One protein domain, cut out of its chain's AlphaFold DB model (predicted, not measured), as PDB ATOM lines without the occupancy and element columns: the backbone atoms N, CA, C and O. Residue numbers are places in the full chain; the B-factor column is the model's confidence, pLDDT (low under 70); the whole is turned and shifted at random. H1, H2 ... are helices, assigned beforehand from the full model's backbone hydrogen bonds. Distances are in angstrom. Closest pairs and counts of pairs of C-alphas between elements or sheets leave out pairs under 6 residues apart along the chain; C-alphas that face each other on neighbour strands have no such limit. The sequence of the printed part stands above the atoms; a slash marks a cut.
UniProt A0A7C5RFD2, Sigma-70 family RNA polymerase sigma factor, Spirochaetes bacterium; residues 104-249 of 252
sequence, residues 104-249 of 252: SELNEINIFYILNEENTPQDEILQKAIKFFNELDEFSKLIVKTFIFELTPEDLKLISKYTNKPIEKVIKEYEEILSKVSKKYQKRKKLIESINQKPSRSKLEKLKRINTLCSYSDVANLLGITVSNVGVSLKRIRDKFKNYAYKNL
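This is residues 104 to 249 of the 252 residues of the protein "Sigma-70 family RNA polymerase sigma factor" of Spirochaetes bacterium (UniProt A0A7C5RFD2). One long helix, H5, has the shorter H6 and H7 folded back along it in turn; from H7 the helix H8 runs away about perpendicular to H7, H3 packs on H7 and H8, and H2 crosses H8 nearer its far end. H4 packs on the first residues of H5 and on H7, and the tip at residues 196 to 202 sticks out at the other end of H5. The printed part has 146 residues with eight named helices, H1 to H8 in chain order, and no named strand, the class being all helix. It is only just compact, close to loose, with a radius of gyration of the C-alphas of 17.3 A and spans of 50 by 44 by 25 A.

H1, residues 104 to 108, begins at C-alpha 104 (246.516, 137.238, 134.769). H2 is residues 122 to 135, 20.1 A long; H3 is residues 138 to 148 and H4 residues 153 to 163. H5, residues 167 to 197, measures 45.3 A and begins at C-alpha 167 (280.098, 134.070, 136.303). H6 is residues 201 to 209 and H7 residues 216 to 223. H8, residues 227 to 247, measures 30.5 A and ends at C-alpha 247 (248.761, 111.974, 147.009).

H7 is the hub, touching four helices. It touches H8 about perpendicular, at 88 degrees, the closest C-alphas being those of Ala 220 and Val 227, 5.2 A apart. It touches H3 at a steep tilt of 43 degrees, closest at C-alphas 146 and 219, 6.6 A. It touches H4 at 90 degrees, about perpendicular, closest at Ile 159 and Leu 223, 6.2 A between C-alphas. H5 touches H7 with residues 170 to 177 alone, at a shallow tilt of 27 degrees, opposite ways, closest at C-alphas 173 and 222, 6.4 A. H5 and H6 form a helical hairpin at a shallow tilt of 16 degrees, closest at C-alphas 188 and 207, 6.6 A. H4 touches H5 at a steep tilt of 63 degrees, closest at C-alphas 160 and 167, 5.3 A. H8 touches H3 at 83 degrees, about perpendicular, closest at C-alphas 140 and 233, 7.1 A, and touches H2 at a steep tilt of 58 degrees, closest at C-alphas 132 and 241, 6.8 A. H1 touches no helix; H5 and H8 are apart. Helix packing is mostly crossed, with 2 of 8 touching pairs at a shallow tilt. Every O i to N i+4 pair is within hydrogen-bond range in H2 to H8; H1 has 0 of 1, and 0 of 2 O i to N i+3 pairs.

The C-alphas farthest apart, those of Asn 164 and Lys 198, are 50.4 A apart. The printed part has no cut. The link from H1 to H2, residues 109 to 121, is long. Mean pLDDT of the printed part is 71.2; 53 residues are under 70, among them 104 to 130 and 244 to 249, and H1 has a mean of 36.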
ATOM      1  N   SER A 104     246.619 137.780 136.134       34.81
ATOM      2  CA  SER A 104     246.516 137.238 134.769       34.81
ATOM      3  C   SER A 104     247.671 136.331 134.346       34.81
ATOM      4  O   SER A 104     247.494 135.537 133.430       34.81
ATOM      5  N   GLU A 105     248.845 136.443 134.977       37.62
ATOM      6  CA  GLU A 105     250.065 135.729 134.544       37.62
ATOM      7  C   GLU A 105     250.366 134.512 135.410       37.62
ATOM      8  O   GLU A 105     251.029 133.579 134.954       37.62
ATOM      9  N   LEU A 106     249.754 134.440 136.598       37.34
ATOM     10  CA  LEU A 106     249.612 133.169 137.280       37.34
ATOM     11  C   LEU A 106     248.859 132.174 136.384       37.34
ATOM     12  O   LEU A 106     249.298 131.048 136.335       37.34
ATOM     13  N   ASN A 107     247.869 132.548 135.563       36.34
ATOM     14  CA  ASN A 107     247.074 131.588 134.769       36.34
ATOM     15  C   ASN A 107     247.834 130.716 133.748       36.34
ATOM     16  O   ASN A 107     247.324 129.651 133.404       36.34
ATOM     17  N   GLU A 108     249.032 131.090 133.287       35.62
ATOM     18  CA  GLU A 108     249.785 130.279 132.306       35.62
ATOM     19  C   GLU A 108     250.901 129.412 132.926       35.62
ATOM     20  O   GLU A 108     251.237 128.368 132.365       35.62
ATOM     21  N   ILE A 109     251.416 129.758 134.116       38.66
ATOM     22  CA  ILE A 109     252.336 128.910 134.915       38.66
ATOM     23  C   ILE A 109     251.732 128.654 136.302       38.66
ATOM     24  O   ILE A 109     252.412 128.657 137.328       38.66
ATOM     25  N   ASN A 110     250.413 128.459 136.367       39.69
ATOM     26  CA  ASN A 110     249.760 128.382 137.660       39.69
ATOM     27  C   ASN A 110     249.935 126.994 138.273       39.69
ATOM     28  O   ASN A 110     249.111 126.093 138.103       39.69
ATOM     29  N   ILE A 111     250.977 126.862 139.086       38.31
ATOM     30  CA  ILE A 111     251.000 125.880 140.168       38.31
ATOM     31  C   ILE A 111     249.717 126.022 141.028       38.31
ATOM     32  O   ILE A 111     249.221 125.012 141.513       38.31
ATOM     33  N   PHE A 112     249.075 127.206 141.103       34.50
ATOM     34  CA  PHE A 112     247.771 127.369 141.769       34.50
ATOM     35  C   PHE A 112     246.535 126.977 140.923       34.50
ATOM     36  O   PHE A 112     245.519 126.650 141.517       34.50
ATOM     37  N   TYR A 113     246.575 126.902 139.579       34.72
ATOM     38  CA  TYR A 113     245.436 126.363 138.778       34.72
ATOM     39  C   TYR A 113     245.367 124.849 138.878       34.72
ATOM     40  O   TYR A 113     244.300 124.276 138.699       34.72
ATOM     41  N   ILE A 114     246.495 124.193 139.155       36.31
ATOM     42  CA  ILE A 114     246.502 122.762 139.464       36.31
ATOM     43  C   ILE A 114     245.660 122.477 140.718       36.31
ATOM     44  O   ILE A 114     245.189 121.360 140.880       36.31
ATOM     45  N   LEU A 115     245.452 123.489 141.565       33.97
ATOM     46  CA  LEU A 115     244.802 123.401 142.865       33.97
ATOM     47  C   LEU A 115     243.506 124.220 142.966       33.97
ATOM     48  O   LEU A 115     242.997 124.391 144.069       33.97
ATOM     49  N   ASN A 116     242.933 124.673 141.844       32.78
ATOM     50  CA  ASN A 116     241.551 125.165 141.822       32.78
ATOM     51  C   ASN A 116     240.561 123.985 141.913       32.78
ATOM     52  O   ASN A 116     239.678 123.830 141.074       32.78
ATOM     53  N   GLU A 117     240.721 123.140 142.932       36.97
ATOM     54  CA  GLU A 117     239.572 122.492 143.545       36.97
ATOM     55  C   GLU A 117     238.912 123.567 144.405       36.97
ATOM     56  O   GLU A 117     239.505 124.085 145.361       36.97
ATOM     57  N   GLU A 118     237.715 123.973 143.984       39.06
ATOM     58  CA  GLU A 118     236.834 124.845 144.748       39.06
ATOM     59  C   GLU A 118     236.819 124.336 146.201       39.06
ATOM     60  O   GLU A 118     236.394 123.209 146.441       39.06
ATOM     61  N   ASN A 119     237.324 125.151 147.142       44.81
ATOM     62  CA  ASN A 119     237.364 124.962 148.610       44.81
ATOM     63  C   ASN A 119     238.713 124.664 149.304       44.81
ATOM     64  O   ASN A 119     238.711 124.550 150.530       44.81
ATOM     65  N   THR A 120     239.872 124.641 148.631       45.03
ATOM     66  CA  THR A 120     241.158 124.529 149.369       45.03
ATOM     67  C   THR A 120     241.664 125.905 149.858       45.03
ATOM     68  O   THR A 120     241.813 126.815 149.037       45.03
ATOM     69  N   PRO A 121     241.976 126.107 151.159       55.50
ATOM     70  CA  PRO A 121     242.548 127.363 151.652       55.50
ATOM     71  C   PRO A 121     243.868 127.717 150.943       55.50
ATOM     72  O   PRO A 121     244.772 126.888 150.835       55.50
ATOM     73  N   GLN A 122     244.017 128.970 150.492       51.84
ATOM     74  CA  GLN A 122     245.204 129.441 149.752       51.84
ATOM     75  C   GLN A 122     246.533 129.209 150.500       51.84
ATOM     76  O   GLN A 122     247.568 128.995 149.864       51.84
ATOM     77  N   ASP A 123     246.504 129.207 151.834       52.19
ATOM     78  CA  ASP A 123     247.674 128.957 152.677       52.19
ATOM     79  C   ASP A 123     248.151 127.497 152.603       52.19
ATOM     80  O   ASP A 123     249.356 127.243 152.563       52.19
ATOM     81  N   GLU A 124     247.239 126.526 152.500       56.47
ATOM     82  CA  GLU A 124     247.601 125.110 152.355       56.47
ATOM     83  C   GLU A 124     248.218 124.823 150.989       56.47
ATOM     84  O   GLU A 124     249.202 124.088 150.884       56.47
ATOM     85  N   ILE A 125     247.679 125.449 149.941       56.41
ATOM     86  CA  ILE A 125     248.234 125.381 148.588       56.41
ATOM     87  C   ILE A 125     249.667 125.924 148.578       56.41
ATOM     88  O   ILE A 125     250.568 125.293 148.023       56.41
ATOM     89  N   LEU A 126     249.892 127.069 149.226       56.56
ATOM     90  CA  LEU A 126     251.209 127.692 149.299       56.56
ATOM     91  C   LEU A 126     252.207 126.825 150.079       56.56
ATOM     92  O   LEU A 126     253.327 126.630 149.614       56.56
ATOM     93  N   GLN A 127     251.809 126.259 151.220       60.28
ATOM     94  CA  GLN A 127     252.666 125.355 151.995       60.28
ATOM     95  C   GLN A 127     253.011 124.083 151.210       60.28
ATOM     96  O   GLN A 127     254.168 123.657 151.188       60.28
ATOM     97  N   LYS A 128     252.038 123.507 150.491       64.94
ATOM     98  CA  LYS A 128     252.264 122.363 149.594       64.94
ATOM     99  C   LYS A 128     253.220 122.729 148.453       64.94
ATOM    100  O   LYS A 128     254.117 121.945 148.156       64.94
ATOM    101  N   ALA A 129     253.076 123.915 147.862       63.53
ATOM    102  CA  ALA A 129     253.967 124.417 146.815       63.53
ATOM    103  C   ALA A 129     255.397 124.657 147.317       63.53
ATOM    104  O   ALA A 129     256.341 124.260 146.640       63.53
ATOM    105  N   ILE A 130     255.570 125.240 148.510       63.69
ATOM    106  CA  ILE A 130     256.886 125.443 149.134       63.69
ATOM    107  C   ILE A 130     257.546 124.098 149.436       63.69
ATOM    108  O   ILE A 130     258.707 123.890 149.085       63.69
ATOM    109  N   LYS A 131     256.806 123.164 150.046       74.06
ATOM    110  CA  LYS A 131     257.334 121.835 150.366       74.06
ATOM    111  C   LYS A 131     257.748 121.086 149.098       74.06
ATOM    112  O   LYS A 131     258.878 120.622 149.021       74.06
ATOM    113  N   PHE A 132     256.897 121.080 148.074       76.69
ATOM    114  CA  PHE A 132     257.238 120.511 146.773       76.69
ATOM    115  C   PHE A 132     258.463 121.179 146.138       76.69
ATOM    116  O   PHE A 132     259.354 120.497 145.643       76.69
ATOM    117  N   PHE A 133     258.522 122.513 146.147       76.00
ATOM    118  CA  PHE A 133     259.648 123.247 145.582       76.00
ATOM    119  C   PHE A 133     260.962 122.874 146.278       76.00
ATOM    120  O   PHE A 133     261.979 122.700 145.612       76.00
ATOM    121  N   ASN A 134     260.938 122.685 147.598       77.25
ATOM    122  CA  ASN A 134     262.107 122.255 148.362       77.25
ATOM    123  C   ASN A 134     262.554 120.822 148.018       77.25
ATOM    124  O   ASN A 134     263.756 120.556 148.053       77.25
ATOM    125  N   GLU A 135     261.621 119.946 147.633       83.88
ATOM    126  CA  GLU A 135     261.871 118.567 147.181       83.88
ATOM    127  C   GLU A 135     262.387 118.469 145.731       83.88
ATOM    128  O   GLU A 135     262.850 117.406 145.311       83.88
ATOM    129  N   LEU A 136     262.326 119.551 144.946       80.94
ATOM    130  CA  LEU A 136     262.899 119.568 143.601       80.94
ATOM    131  C   LEU A 136     264.429 119.463 143.645       80.94
ATOM    132  O   LEU A 136     265.093 120.004 144.533       80.94
ATOM    133  N   ASP A 137     264.994 118.819 142.624       89.12
ATOM    134  CA  ASP A 137     266.432 118.881 142.387       89.12
ATOM    135  C   ASP A 137     266.866 120.319 142.059       89.12
ATOM    136  O   ASP A 137     266.083 121.133 141.560       89.12
ATOM    137  N   GLU A 138     268.129 120.630 142.342       86.75
ATOM    138  CA  GLU A 138     268.685 121.979 142.198       86.75
ATOM    139  C   GLU A 138     268.512 122.555 140.786       86.75
ATOM    140  O   GLU A 138     268.209 123.736 140.623       86.75
ATOM    141  N   PHE A 139     268.628 121.725 139.749       86.50
ATOM    142  CA  PHE A 139     268.465 122.188 138.376       86.50
ATOM    143  C   PHE A 139     266.998 122.520 138.058       86.50
ATOM    144  O   PHE A 139     266.700 123.575 137.492       86.50
ATOM    145  N   SER A 140     266.059 121.678 138.495       82.81
ATOM    146  CA  SER A 140     264.622 121.964 138.411       82.81
ATOM    147  C   SER A 140     264.236 123.234 139.177       82.81
ATOM    148  O   SER A 140     263.423 124.020 138.681       82.81
ATOM    149  N   LYS A 141     264.840 123.482 140.349       82.25
ATOM    150  CA  LYS A 141     264.649 124.730 141.107       82.25
ATOM    151  C   LYS A 141     265.115 125.940 140.308       82.25
ATOM    152  O   LYS A 141     264.367 126.910 140.230       82.25
ATOM    153  N   LEU A 142     266.289 125.879 139.677       84.19
ATOM    154  CA  LEU A 142     266.803 126.966 138.838       84.19
ATOM    155  C   LEU A 142     265.870 127.289 137.666       84.19
ATOM    156  O   LEU A 142     265.589 128.463 137.422       84.19
ATOM    157  N   ILE A 143     265.327 126.271 136.986       81.19
ATOM    158  CA  ILE A 143     264.340 126.471 135.912       81.19
ATOM    159  C   ILE A 143     263.128 127.230 136.449       81.19
ATOM    160  O   ILE A 143     262.759 128.262 135.895       81.19
ATOM    161  N   VAL A 144     262.526 126.755 137.543       72.38
ATOM    162  CA  VAL A 144     261.335 127.386 138.135       72.38
ATOM    163  C   VAL A 144     261.640 128.807 138.604       72.38
ATOM    164  O   VAL A 144     260.874 129.721 138.301       72.38
ATOM    165  N   LYS A 145     262.776 129.014 139.282       73.56
ATOM    166  CA  LYS A 145     263.213 130.341 139.719       73.56
ATOM    167  C   LYS A 145     263.360 131.286 138.544       73.56
ATOM    168  O   LYS A 145     262.787 132.353 138.598       73.56
ATOM    169  N   THR A 146     263.968 130.872 137.438       72.69
ATOM    170  CA  THR A 146     264.143 131.750 136.267       72.69
ATOM    171  C   THR A 146     262.813 132.280 135.696       72.69
ATOM    172  O   THR A 146     262.784 133.355 135.100       72.69
ATOM    173  N   PHE A 147     261.700 131.555 135.870       63.88
ATOM    174  CA  PHE A 147     260.371 132.006 135.433       63.88
ATOM    175  C   PHE A 147     259.582 132.770 136.498       63.88
ATOM    176  O   PHE A 147     258.782 133.628 136.137       63.88
ATOM    177  N   ILE A 148     259.745 132.423 137.776       57.50
ATOM    178  CA  ILE A 148     258.809 132.818 138.844       57.50
ATOM    179  C   ILE A 148     259.469 133.707 139.909       57.50
ATOM    180  O   ILE A 148     258.791 134.520 140.533       57.50
ATOM    181  N   PHE A 149     260.777 133.574 140.121       56.59
ATOM    182  CA  PHE A 149     261.519 134.216 141.206       56.59
ATOM    183  C   PHE A 149     262.723 135.011 140.681       56.59
ATOM    184  O   PHE A 149     263.193 134.824 139.564       56.59
ATOM    185  N   GLU A 150     263.262 135.906 141.504       64.69
ATOM    186  CA  GLU A 150     264.577 136.485 141.226       64.69
ATOM    187  C   GLU A 150     265.660 135.449 141.563       64.69
ATOM    188  O   GLU A 150     265.618 134.820 142.623       64.69
ATOM    189  N   LEU A 151     266.619 135.255 140.655       72.94
ATOM    190  CA  LEU A 151     267.797 134.434 140.921       72.94
ATOM    191  C   LEU A 151     268.700 135.138 141.935       72.94
ATOM    192  O   LEU A 151     269.021 136.318 141.790       72.94
ATOM    193  N   THR A 152     269.122 134.389 142.948       77.31
ATOM    194  CA  THR A 152     270.090 134.845 143.954       77.31
ATOM    195  C   THR A 152     271.525 134.771 143.415       77.31
ATOM    196  O   THR A 152     271.784 134.050 142.447       77.31
ATOM    197  N   PRO A 153     272.502 135.456 144.038       74.81
ATOM    198  CA  PRO A 153     273.915 135.297 143.679       74.81
ATOM    199  C   PRO A 153     274.392 133.836 143.717       74.81
ATOM    200  O   PRO A 153     275.197 133.418 142.884       74.81
ATOM    201  N   GLU A 154     273.878 133.042 144.655       78.94
ATOM    202  CA  GLU A 154     274.143 131.608 144.778       78.94
ATOM    203  C   GLU A 154     273.591 130.829 143.579       78.94
ATOM    204  O   GLU A 154     274.292 129.976 143.030       78.94
ATOM    205  N   ASP A 155     272.383 131.170 143.121       83.00
ATOM    206  CA  ASP A 155     271.788 130.581 141.919       83.00
ATOM    207  C   ASP A 155     272.641 130.884 140.675       83.00
ATOM    208  O   ASP A 155     272.898 129.992 139.866       83.00
ATOM    209  N   LEU A 156     273.152 132.112 140.534       82.69
ATOM    210  CA  LEU A 156     274.010 132.495 139.402       82.69
ATOM    211  C   LEU A 156     275.357 131.757 139.421       82.69
ATOM    212  O   LEU A 156     275.825 131.298 138.374       82.69
ATOM    213  N   LYS A 157     275.962 131.572 140.602       81.81
ATOM    214  CA  LYS A 157     277.166 130.733 140.775       81.81
ATOM    215  C   LYS A 157     276.895 129.286 140.377       81.81
ATOM    216  O   LYS A 157     277.721 128.655 139.717       81.81
ATOM    217  N   LEU A 158     275.731 128.768 140.752       88.75
ATOM    218  CA  LEU A 158     275.324 127.416 140.410       88.75
ATOM    219  C   LEU A 158     275.110 127.255 138.896       88.75
ATOM    220  O   LEU A 158     275.580 126.279 138.314       88.75
ATOM    221  N   ILE A 159     274.496 128.241 138.237       90.81
ATOM    222  CA  ILE A 159     274.349 128.279 136.774       90.81
ATOM    223  C   ILE A 159     275.716 128.339 136.086       90.81
ATOM    224  O   ILE A 159     275.952 127.591 135.139       90.81
ATOM    225  N   SER A 160     276.640 129.171 136.571       90.12
ATOM    226  CA  SER A 160     278.019 129.232 136.063       90.12
ATOM    227  C   SER A 160     278.697 127.862 136.120       90.12
ATOM    228  O   SER A 160     279.240 127.407 135.111       90.12
ATOM    229  N   LYS A 161     278.555 127.145 137.242       93.00
ATOM    230  CA  LYS A 161     279.062 125.775 137.396       93.00
ATOM    231  C   LYS A 161     278.402 124.788 136.426       93.00
ATOM    232  O   LYS A 161     279.107 124.007 135.798       93.00
ATOM    233  N   TYR A 162     277.074 124.814 136.289       91.69
ATOM    234  CA  TYR A 162     276.348 123.891 135.401       91.69
ATOM    235  C   TYR A 162     276.643 124.121 133.921       91.69
ATOM    236  O   TYR A 162     276.697 123.172 133.144       91.69
ATOM    237  N   THR A 163     276.817 125.378 133.528       91.69
ATOM    238  CA  THR A 163     276.999 125.766 132.124       91.69
ATOM    239  C   THR A 163     278.462 125.868 131.710       91.69
ATOM    240  O   THR A 163     278.743 126.072 130.531       91.69
ATOM    241  N   ASN A 164     279.389 125.755 132.668       93.62
ATOM    242  CA  ASN A 164     280.813 126.028 132.490       93.62
ATOM    243  C   ASN A 164     281.085 127.419 131.872       93.62
ATOM    244  O   ASN A 164     282.044 127.617 131.126       93.62
ATOM    245  N   LYS A 165     280.202 128.388 132.145       92.19
ATOM    246  CA  LYS A 165     280.350 129.784 131.722       92.19
ATOM    247  C   LYS A 165     281.000 130.598 132.842       92.19
ATOM    248  O   LYS A 165     280.667 130.369 134.008       92.19
ATOM    249  N   PRO A 166     281.833 131.605 132.522       94.69
ATOM    250  CA  PRO A 166     282.275 132.589 133.508       94.69
ATOM    251  C   PRO A 166     281.082 133.258 134.196       94.69
ATOM    252  O   PRO A 166     280.072 133.550 133.544       94.69
ATOM    253  N   ILE A 167     281.190 133.505 135.501       91.50
ATOM    254  CA  ILE A 167     280.098 134.070 136.303       91.50
ATOM    255  C   ILE A 167     279.668 135.449 135.790       91.50
ATOM    256  O   ILE A 167     278.479 135.748 135.750       91.50
ATOM    257  N   GLU A 168     280.606 136.245 135.280       85.50
ATOM    258  CA  GLU A 168     280.363 137.562 134.689       85.50
ATOM    259  C   GLU A 168     279.467 137.458 133.451       85.50
ATOM    260  O   GLU A 168     278.578 138.282 133.237       85.50
ATOM    261  N   LYS A 169     279.662 136.406 132.645       90.19
ATOM    262  CA  LYS A 169     278.825 136.140 131.472       90.19
ATOM    263  C   LYS A 169     277.411 135.741 131.888       90.19
ATOM    264  O   LYS A 169     276.455 136.216 131.283       90.19
ATOM    265  N   VAL A 170     277.277 134.904 132.918       86.56
ATOM    266  CA  VAL A 170     275.971 134.486 133.457       86.56
ATOM    267  C   VAL A 170     275.204 135.678 134.031       86.56
ATOM    268  O   VAL A 170     274.021 135.832 133.735       86.56
ATOM    269  N   ILE A 171     275.876 136.548 134.794       78.31
ATOM    270  CA  ILE A 171     275.287 137.785 135.328       78.31
ATOM    271  C   ILE A 171     274.782 138.660 134.182       78.31
ATOM    272  O   ILE A 171     273.617 139.049 134.180       78.31
ATOM    273  N   LYS A 172     275.617 138.899 133.166       82.62
ATOM    274  CA  LYS A 172     275.241 139.720 132.010       82.62
ATOM    275  C   LYS A 172     274.037 139.150 131.254       82.62
ATOM    276  O   LYS A 172     273.107 139.884 130.936       82.62
ATOM    277  N   GLU A 173     274.031 137.843 130.982       88.25
ATOM    278  CA  GLU A 173     272.894 137.177 130.333       88.25
ATOM    279  C   GLU A 173     271.614 137.316 131.177       88.25
ATOM    280  O   GLU A 173     270.545 137.597 130.635       88.25
ATOM    281  N   TYR A 174     271.709 137.187 132.503       86.88
ATOM    282  CA  TYR A 174     270.571 137.367 133.402       86.88
ATOM    283  C   TYR A 174     270.057 138.819 133.429       86.88
ATOM    284  O   TYR A 174     268.850 139.047 133.326       86.88
ATOM    285  N   GLU A 175     270.942 139.816 133.474       80.44
ATOM    286  CA  GLU A 175     270.574 141.238 133.401       80.44
ATOM    287  C   GLU A 175     269.870 141.594 132.081       80.44
ATOM    288  O   GLU A 175     268.888 142.347 132.066       80.44
ATOM    289  N   GLU A 176     270.315 141.018 130.963       85.88
ATOM    290  CA  GLU A 176     269.651 141.177 129.667       85.88
ATOM    291  C   GLU A 176     268.221 140.617 129.693       85.88
ATOM    292  O   GLU A 176     267.296 141.241 129.157       85.88
ATOM    293  N   ILE A 177     268.014 139.472 130.351       83.44
ATOM    294  CA  ILE A 177     266.687 138.874 130.547       83.44
ATOM    295  C   ILE A 177     265.809 139.795 131.397       83.44
ATOM    296  O   ILE A 177     264.692 140.123 130.978       83.44
ATOM    297  N   LEU A 178     266.320 140.290 132.529       77.50
ATOM    298  CA  LEU A 178     265.602 141.230 133.396       77.50
ATOM    299  C   LEU A 178     265.212 142.513 132.649       77.50
ATOM    300  O   LEU A 178     264.079 142.987 132.764       77.50
ATOM    301  N   SER A 179     266.101 143.043 131.805       78.25
ATOM    302  CA  SER A 179     265.820 144.211 130.961       78.25
ATOM    303  C   SER A 179     264.696 143.942 129.955       78.25
ATOM    304  O   SER A 179     263.782 144.763 129.798       78.25
ATOM    305  N   LYS A 180     264.706 142.779 129.286       81.31
ATOM    306  CA  LYS A 180     263.628 142.374 128.364       81.31
ATOM    307  C   LYS A 180     262.295 142.260 129.099       81.31
ATOM    308  O   LYS A 180     261.304 142.825 128.636       81.31
ATOM    309  N   VAL A 181     262.278 141.568 130.235       74.88
ATOM    310  CA  VAL A 181     261.099 141.380 131.090       74.88
ATOM    311  C   VAL A 181     260.548 142.732 131.559       74.88
ATOM    312  O   VAL A 181     259.374 143.029 131.338       74.88
ATOM    313  N   SER A 182     261.408 143.621 132.060       72.69
ATOM    314  CA  SER A 182     261.044 144.987 132.462       72.69
ATOM    315  C   SER A 182     260.412 145.795 131.320       72.69
ATOM    316  O   SER A 182     259.357 146.415 131.488       72.69
ATOM    317  N   LYS A 183     260.964 145.722 130.100       77.88
ATOM    318  CA  LYS A 183     260.368 146.368 128.914       77.88
ATOM    319  C   LYS A 183     258.983 145.809 128.584       77.88
ATOM    320  O   LYS A 183     258.088 146.579 128.221       77.88
ATOM    321  N   LYS A 184     258.779 144.490 128.693       76.75
ATOM    322  CA  LYS A 184     257.455 143.873 128.501       76.75
ATOM    323  C   LYS A 184     256.470 144.358 129.565       76.75
ATOM    324  O   LYS A 184     255.351 144.730 129.213       76.75
ATOM    325  N   TYR A 185     256.908 144.465 130.819       68.25
ATOM    326  CA  TYR A 185     256.102 145.016 131.907       68.25
ATOM    327  C   TYR A 185     255.685 146.466 131.670       68.25
ATOM    328  O   TYR A 185     254.507 146.799 131.793       68.25
ATOM    329  N   GLN A 186     256.609 147.329 131.251       70.75
ATOM    330  CA  GLN A 186     256.290 148.721 130.927       70.75
ATOM    331  C   GLN A 186     255.283 148.828 129.774       70.75
ATOM    332  O   GLN A 186     254.345 149.626 129.842       70.75
ATOM    333  N   LYS A 187     255.438 148.007 128.725       77.25
ATOM    334  CA  LYS A 187     254.473 147.931 127.614       77.25
ATOM    335  C   LYS A 187     253.093 147.487 128.099       77.25
ATOM    336  O   LYS A 187     252.096 148.098 127.719       77.25
ATOM    337  N   ARG A 188     253.041 146.464 128.959       74.00
ATOM    338  CA  ARG A 188     251.804 145.961 129.567       74.00
ATOM    339  C   ARG A 188     251.105 147.053 130.378       74.00
ATOM    340  O   ARG A 188     249.929 147.313 130.145       74.00
ATOM    341  N   LYS A 189     251.841 147.747 131.255       71.81
ATOM    342  CA  LYS A 189     251.324 148.837 132.102       71.81
ATOM    343  C   LYS A 189     250.672 149.951 131.280       71.81
ATOM    344  O   LYS A 189     249.511 150.274 131.513       71.81
ATOM    345  N   LYS A 190     251.373 150.459 130.260       77.56
ATOM    346  CA  LYS A 190     250.837 151.485 129.344       77.56
ATOM    347  C   LYS A 190     249.557 151.020 128.643       77.56
ATOM    348  O   LYS A 190     248.622 151.796 128.457       77.56
ATOM    349  N   LEU A 191     249.494 149.742 128.258       73.88
ATOM    350  CA  LEU A 191     248.311 149.178 127.612       73.88
ATOM    351  C   LEU A 191     247.117 149.104 128.572       73.88
ATOM    352  O   LEU A 191     246.014 149.457 128.164       73.88
ATOM    353  N   ILE A 192     247.333 148.721 129.832       69.50
ATOM    354  CA  ILE A 192     246.286 148.697 130.863       69.50
ATOM    355  C   ILE A 192     245.745 150.099 131.132       69.50
ATOM    356  O   ILE A 192     244.534 150.296 131.107       69.50
ATOM    357  N   GLU A 193     246.627 151.084 131.318       72.12
ATOM    358  CA  GLU A 193     246.232 152.489 131.488       72.12
ATOM    359  C   GLU A 193     245.356 152.949 130.309       72.12
ATOM    360  O   GLU A 193     244.280 153.516 130.503       72.12
ATOM    361  N   SER A 194     245.745 152.589 129.080       73.88
ATOM    362  CA  SER A 194     244.966 152.898 127.876       73.88
ATOM    363  C   SER A 194     243.627 152.147 127.773       73.88
ATOM    364  O   SER A 194     242.728 152.611 127.067       73.88
ATOM    365  N   ILE A 195     243.499 150.970 128.398       71.56
ATOM    366  CA  ILE A 195     242.263 150.173 128.443       71.56
ATOM    367  C   ILE A 195     241.301 150.774 129.461       71.56
ATOM    368  O   ILE A 195     240.131 150.935 129.136       71.56
ATOM    369  N   ASN A 196     241.798 151.159 130.638       63.84
ATOM    370  CA  ASN A 196     240.991 151.774 131.692       63.84
ATOM    371  C   ASN A 196     240.373 153.104 131.238       63.84
ATOM    372  O   ASN A 196     239.256 153.422 131.621       63.84
ATOM    373  N   GLN A 197     241.077 153.856 130.388       75.06
ATOM    374  CA  GLN A 197     240.545 155.080 129.782       75.06
ATOM    375  C   GLN A 197     239.543 154.799 128.653       75.06
ATOM    376  O   GLN A 197     238.540 155.496 128.523       75.06
ATOM    377  N   LYS A 198     239.828 153.811 127.793       78.50
ATOM    378  CA  LYS A 198     238.958 153.448 126.665       78.50
ATOM    379  C   LYS A 198     239.080 151.956 126.342       78.50
ATOM    380  O   LYS A 198     239.992 151.577 125.581       78.50
ATOM    381  N   PRO A 199     238.173 151.118 126.874       75.38
ATOM    382  CA  PRO A 199     238.213 149.683 126.656       75.38
ATOM    383  C   PRO A 199     237.890 149.353 125.196       75.38
ATOM    384  O   PRO A 199     237.048 149.971 124.551       75.38
ATOM    385  N   SER A 200     238.611 148.381 124.645       73.50
ATOM    386  CA  SER A 200     238.402 147.883 123.286       73.50
ATOM    387  C   SER A 200     238.824 146.424 123.220       73.50
ATOM    388  O   SER A 200     239.874 146.056 123.756       73.50
ATOM    389  N   ARG A 201     238.043 145.606 122.507       68.06
ATOM    390  CA  ARG A 201     238.320 144.179 122.292       68.06
ATOM    391  C   ARG A 201     239.724 143.943 121.725       68.06
ATOM    392  O   ARG A 201     240.444 143.089 122.225       68.06
ATOM    393  N   SER A 202     240.169 144.786 120.788       67.69
ATOM    394  CA  SER A 202     241.523 144.721 120.218       67.69
ATOM    395  C   SER A 202     242.623 144.987 121.256       67.69
ATOM    396  O   SER A 202     243.660 144.323 121.257       67.69
ATOM    397  N   LYS A 203     242.409 145.934 122.181       65.69
ATOM    398  CA  LYS A 203     243.374 146.222 123.255       65.69
ATOM    399  C   LYS A 203     243.421 145.095 124.287       65.69
ATOM    400  O   LYS A 203     244.507 144.731 124.723       65.69
ATOM    401  N   LEU A 204     242.266 144.523 124.631       61.88
ATOM    402  CA  LEU A 204     242.171 143.365 125.523       61.88
ATOM    403  C   LEU A 204     242.865 142.135 124.919       61.88
ATOM    404  O   LEU A 204     243.600 141.443 125.616       61.88
ATOM    405  N   GLU A 205     242.712 141.894 123.615       67.12
ATOM    406  CA  GLU A 205     243.436 140.827 122.912       67.12
ATOM    407  C   GLU A 205     244.946 141.075 122.867       67.12
ATOM    408  O   GLU A 205     245.724 140.150 123.099       67.12
ATOM    409  N   LYS A 206     245.384 142.318 122.637       71.81
ATOM    410  CA  LYS A 206     246.807 142.682 122.741       71.81
ATOM    411  C   LYS A 206     247.345 142.462 124.156       71.81
ATOM    412  O   LYS A 206     248.452 141.957 124.293       71.81
ATOM    413  N   LEU A 207     246.567 142.784 125.192       66.88
ATOM    414  CA  LEU A 207     246.967 142.607 126.591       66.88
ATOM    415  C   LEU A 207     247.168 141.131 126.944       66.88
ATOM    416  O   LEU A 207     248.147 140.792 127.605       66.88
ATOM    417  N   LYS A 208     246.290 140.252 126.446       63.56
ATOM    418  CA  LYS A 208     246.420 138.796 126.610       63.56
ATOM    419  C   LYS A 208     247.687 138.228 125.960       63.56
ATOM    420  O   LYS A 208     248.190 137.216 126.417       63.56
ATOM    421  N   ARG A 209     248.219 138.875 124.916       67.12
ATOM    422  CA  ARG A 209     249.416 138.410 124.186       67.12
ATOM    423  C   ARG A 209     250.742 138.883 124.787       67.12
ATOM    424  O   ARG A 209     251.789 138.353 124.420       67.12
ATOM    425  N   ILE A 210     250.740 139.897 125.657       65.06
ATOM    426  CA  ILE A 210     251.973 140.372 126.301       65.06
ATOM    427  C   ILE A 210     252.289 139.446 127.477       65.06
ATOM    428  O   ILE A 210     251.811 139.672 128.585       65.06
ATOM    429  N   ASN A 211     253.110 138.426 127.222       63.50
ATOM    430  CA  ASN A 211     253.681 137.575 128.261       63.50
ATOM    431  C   ASN A 211     254.896 138.272 128.885       63.50
ATOM    432  O   ASN A 211     255.909 138.476 128.208       63.50
ATOM    433  N   THR A 212     254.802 138.654 130.150       60.25
ATOM    434  CA  THR A 212     255.879 139.340 130.873       60.25
ATOM    435  C   THR A 212     256.943 138.402 131.425       60.25
ATOM    436  O   THR A 212     258.005 138.868 131.824       60.25
ATOM    437  N   LEU A 213     256.703 137.095 131.388       64.19
ATOM    438  CA  LEU A 213     257.657 136.100 131.834       64.19
ATOM    439  C   LEU A 213     258.863 136.039 130.886       64.19
ATOM    440  O   LEU A 213     258.840 136.490 129.723       64.19
ATOM    441  N   CYS A 214     259.934 135.445 131.402       70.12
ATOM    442  CA  CYS A 214     261.088 135.041 130.610       70.12
ATOM    443  C   CYS A 214     260.634 134.135 129.459       70.12
ATOM    444  O   CYS A 214     259.727 133.315 129.613       70.12
ATOM    445  N   SER A 215     261.236 134.280 128.278       82.50
ATOM    446  CA  SER A 215     260.948 133.340 127.192       82.50
ATOM    447  C   SER A 215     261.675 132.016 127.428       82.50
ATOM    448  O   SER A 215     262.714 131.979 128.083       82.50
ATOM    449  N   TYR A 216     261.189 130.917 126.844       82.31
ATOM    450  CA  TYR A 216     261.894 129.632 126.947       82.31
ATOM    451  C   TYR A 216     263.294 129.695 126.323       82.31
ATOM    452  O   TYR A 216     264.187 128.993 126.776       82.31
ATOM    453  N   SER A 217     263.489 130.555 125.318       85.25
ATOM    454  CA  SER A 217     264.800 130.824 124.719       85.25
ATOM    455  C   SER A 217     265.743 131.518 125.702       85.25
ATOM    456  O   SER A 217     266.885 131.102 125.850       85.25
ATOM    457  N   ASP A 218     265.251 132.519 126.434       86.88
ATOM    458  CA  ASP A 218     266.036 133.207 127.463       86.88
ATOM    459  C   ASP A 218     266.495 132.227 128.558       86.88
ATOM    460  O   ASP A 218     267.672 132.205 128.912       86.88
ATOM    461  N   VAL A 219     265.598 131.353 129.027       84.88
ATOM    462  CA  VAL A 219     265.924 130.338 130.044       84.88
ATOM    463  C   VAL A 219     266.869 129.267 129.501       84.88
ATOM    464  O   VAL A 219     267.818 128.884 130.178       84.88
ATOM    465  N   ALA A 220     266.644 128.808 128.270       87.25
ATOM    466  CA  ALA A 220     267.518 127.860 127.583       87.25
ATOM    467  C   ALA A 220     268.951 128.397 127.472       87.25
ATOM    468  O   ALA A 220     269.903 127.714 127.852       87.25
ATOM    469  N   ASN A 221     269.092 129.648 127.026       91.25
ATOM    470  CA  ASN A 221     270.384 130.308 126.890       91.25
ATOM    471  C   ASN A 221     271.083 130.456 128.242       91.25
ATOM    472  O   ASN A 221     272.251 130.082 128.351       91.25
ATOM    473  N   LEU A 222     270.366 130.938 129.264       91.88
ATOM    474  CA  LEU A 222     270.920 131.147 130.601       91.88
ATOM    475  C   LEU A 222     271.390 129.832 131.232       91.88
ATOM    476  O   LEU A 222     272.503 129.758 131.743       91.88
ATOM    477  N   LEU A 223     270.565 128.785 131.155       91.56
ATOM    478  CA  LEU A 223     270.819 127.492 131.797       91.56
ATOM    479  C   LEU A 223     271.636 126.518 130.937       91.56
ATOM    480  O   LEU A 223     271.894 125.399 131.373       91.56
ATOM    481  N   GLY A 224     272.039 126.914 129.726       90.31
ATOM    482  CA  GLY A 224     272.839 126.072 128.831       90.31
ATOM    483  C   GLY A 224     272.116 124.805 128.364       90.31
ATOM    484  O   GLY A 224     272.752 123.778 128.146       90.31
ATOM    485  N   ILE A 225     270.792 124.862 128.218       91.44
ATOM    486  CA  ILE A 225     269.961 123.748 127.738       91.44
ATOM    487  C   ILE A 225     269.181 124.147 126.490       91.44
ATOM    488  O   ILE A 225     269.143 125.308 126.103       91.44
ATOM    489  N   THR A 226     268.534 123.187 125.834       90.69
ATOM    490  CA  THR A 226     267.685 123.480 124.673       90.69
ATOM    491  C   THR A 226     266.317 124.010 125.104       90.69
ATOM    492  O   THR A 226     265.796 123.658 126.162       90.69
ATOM    493  N   VAL A 227     265.674 124.795 124.234       85.19
ATOM    494  CA  VAL A 227     264.283 125.263 124.419       85.19
ATOM    495  C   VAL A 227     263.319 124.091 124.644       85.19
ATOM    496  O   VAL A 227     262.425 124.171 125.485       85.19
ATOM    497  N   SER A 228     263.536 122.979 123.934       81.56
ATOM    498  CA  SER A 228     262.766 121.743 124.116       81.56
ATOM    499  C   SER A 228     262.928 121.189 125.536       81.56
ATOM    500  O   SER A 228     261.938 120.893 126.207       81.56
ATOM    501  N   ASN A 229     264.163 121.141 126.045       83.69
ATOM    502  CA  ASN A 229     264.446 120.654 127.394       83.69
ATOM    503  C   ASN A 229     263.849 121.553 128.481       83.69
ATOM    504  O   ASN A 229     263.406 121.025 129.502       83.69
ATOM    505  N   VAL A 230     263.764 122.872 128.265       76.81
ATOM    506  CA  VAL A 230     263.030 123.780 129.168       76.81
ATOM    507  C   VAL A 230     261.561 123.362 129.252       76.81
ATOM    508  O   VAL A 230     261.047 123.125 130.345       76.81
ATOM    509  N   GLY A 231     260.896 123.191 128.104       71.69
ATOM    510  CA  GLY A 231     259.486 122.791 128.047       71.69
ATOM    511  C   GLY A 231     259.221 121.415 128.667       71.69
ATOM    512  O   GLY A 231     258.285 121.253 129.452       71.69
ATOM    513  N   VAL A 232     260.074 120.427 128.377       75.56
ATOM    514  CA  VAL A 232     259.983 119.079 128.964       75.56
ATOM    515  C   VAL A 232     260.175 119.123 130.478       75.56
ATOM    516  O   VAL A 232     259.432 118.464 131.206       75.56
ATOM    517  N   SER A 233     261.137 119.907 130.966       77.62
ATOM    518  CA  SER A 233     261.408 120.034 132.401       77.62
ATOM    519  C   SER A 233     260.242 120.692 133.130       77.62
ATOM    520  O   SER A 233     259.762 120.142 134.116       77.62
ATOM    521  N   LEU A 234     259.704 121.794 132.597       76.62
ATOM    522  CA  LEU A 234     258.510 122.439 133.149       76.62
ATOM    523  C   LEU A 234     257.309 121.493 133.174       76.62
ATOM    524  O   LEU A 234     256.615 121.413 134.186       76.62
ATOM    525  N   LYS A 235     257.088 120.723 132.100       75.81
ATOM    526  CA  LYS A 235     256.028 119.706 132.062       75.81
ATOM    527  C   LYS A 235     256.229 118.653 133.152       75.81
ATOM    528  O   LYS A 235     255.297 118.379 133.899       75.81
ATOM    529  N   ARG A 236     257.442 118.108 133.296       76.06
ATOM    530  CA  ARG A 236     257.766 117.114 134.335       76.06
ATOM    531  C   ARG A 236     257.575 117.670 135.742       76.06
ATOM    532  O   ARG A 236     257.004 116.982 136.580       76.06
ATOM    533  N   ILE A 237     258.026 118.895 136.002       77.75
ATOM    534  CA  ILE A 237     257.849 119.574 137.293       77.75
ATOM    535  C   ILE A 237     256.358 119.745 137.585       77.75
ATOM    536  O   ILE A 237     255.898 119.401 138.670       77.75
ATOM    537  N   ARG A 238     255.583 120.183 136.592       73.38
ATOM    538  CA  ARG A 238     254.130 120.329 136.695       73.38
ATOM    539  C   ARG A 238     253.431 119.003 137.002       73.38
ATOM    540  O   ARG A 238     252.562 118.955 137.867       73.38
ATOM    541  N   ASP A 239     253.810 117.934 136.311       73.31
ATOM    542  CA  ASP A 239     253.208 116.611 136.487       73.31
ATOM    543  C   ASP A 239     253.603 116.003 137.851       73.31
ATOM    544  O   ASP A 239     252.762 115.432 138.546       73.31
ATOM    545  N   LYS A 240     254.852 116.208 138.304       78.06
ATOM    546  CA  LYS A 240     255.283 115.859 139.670       78.06
ATOM    547  C   LYS A 240     254.489 116.632 140.724       78.06
ATOM    548  O   LYS A 240     254.057 116.024 141.698       78.06
ATOM    549  N   PHE A 241     254.263 117.930 140.519       70.31
ATOM    550  CA  PHE A 241     253.482 118.748 141.445       70.31
ATOM    551  C   PHE A 241     252.031 118.276 141.537       70.31
ATOM    552  O   PHE A 241     251.514 118.126 142.638       70.31
ATOM    553  N   LYS A 242     251.393 117.975 140.398       68.31
ATOM    554  CA  LYS A 242     250.050 117.371 140.360       68.31
ATOM    555  C   LYS A 242     249.992 116.109 141.212       68.31
ATOM    556  O   LYS A 242     249.162 116.005 142.105       68.31
ATOM    557  N   ASN A 243     250.916 115.178 140.989       73.06
ATOM    558  CA  ASN A 243     250.961 113.930 141.749       73.06
ATOM    559  C   ASN A 243     251.216 114.165 143.245       73.06
ATOM    560  O   ASN A 243     250.627 113.484 144.080       73.06
ATOM    561  N   TYR A 244     252.073 115.130 143.581       69.31
ATOM    562  CA  TYR A 244     252.329 115.538 144.959       69.31
ATOM    563  C   TYR A 244     251.069 116.120 145.621       69.31
ATOM    564  O   TYR A 244     250.758 115.780 146.759       69.31
ATOM    565  N   ALA A 245     250.306 116.948 144.906       63.31
ATOM    566  CA  ALA A 245     249.036 117.489 145.378       63.31
ATOM    567  C   ALA A 245     247.985 116.385 145.609       63.31
ATOM    568  O   ALA A 245     247.417 116.324 146.697       63.31
ATOM    569  N   TYR A 246     247.791 115.478 144.643       64.06
ATOM    570  CA  TYR A 246     246.794 114.398 144.720       64.06
ATOM    571  C   TYR A 246     247.101 113.338 145.789       64.06
ATOM    572  O   TYR A 246     246.197 112.892 146.493       64.06
ATOM    573  N   LYS A 247     248.371 112.947 145.967       62.47
ATOM    574  CA  LYS A 247     248.761 111.974 147.009       62.47
ATOM    575  C   LYS A 247     248.541 112.488 148.432       62.47
ATOM    576  O   LYS A 247     248.331 111.692 149.333       62.47
ATOM    577  N   ASN A 248     248.580 113.803 148.629       53.59
ATOM    578  CA  ASN A 248     248.341 114.434 149.927       53.59
ATOM    579  C   ASN A 248     246.864 114.847 150.131       53.59
ATOM    580  O   ASN A 248     246.567 115.547 151.098       53.59
ATOM    581  N   LEU A 249     245.957 114.456 149.223       45.16
ATOM    582  CA  LEU A 249     244.498 114.598 149.359       45.16
ATOM    583  C   LEU A 249     243.814 113.288 149.796       45.16
ATOM    584  O   LEU A 249     242.682 113.324 150.251       45.16
TER     585      LEU A 249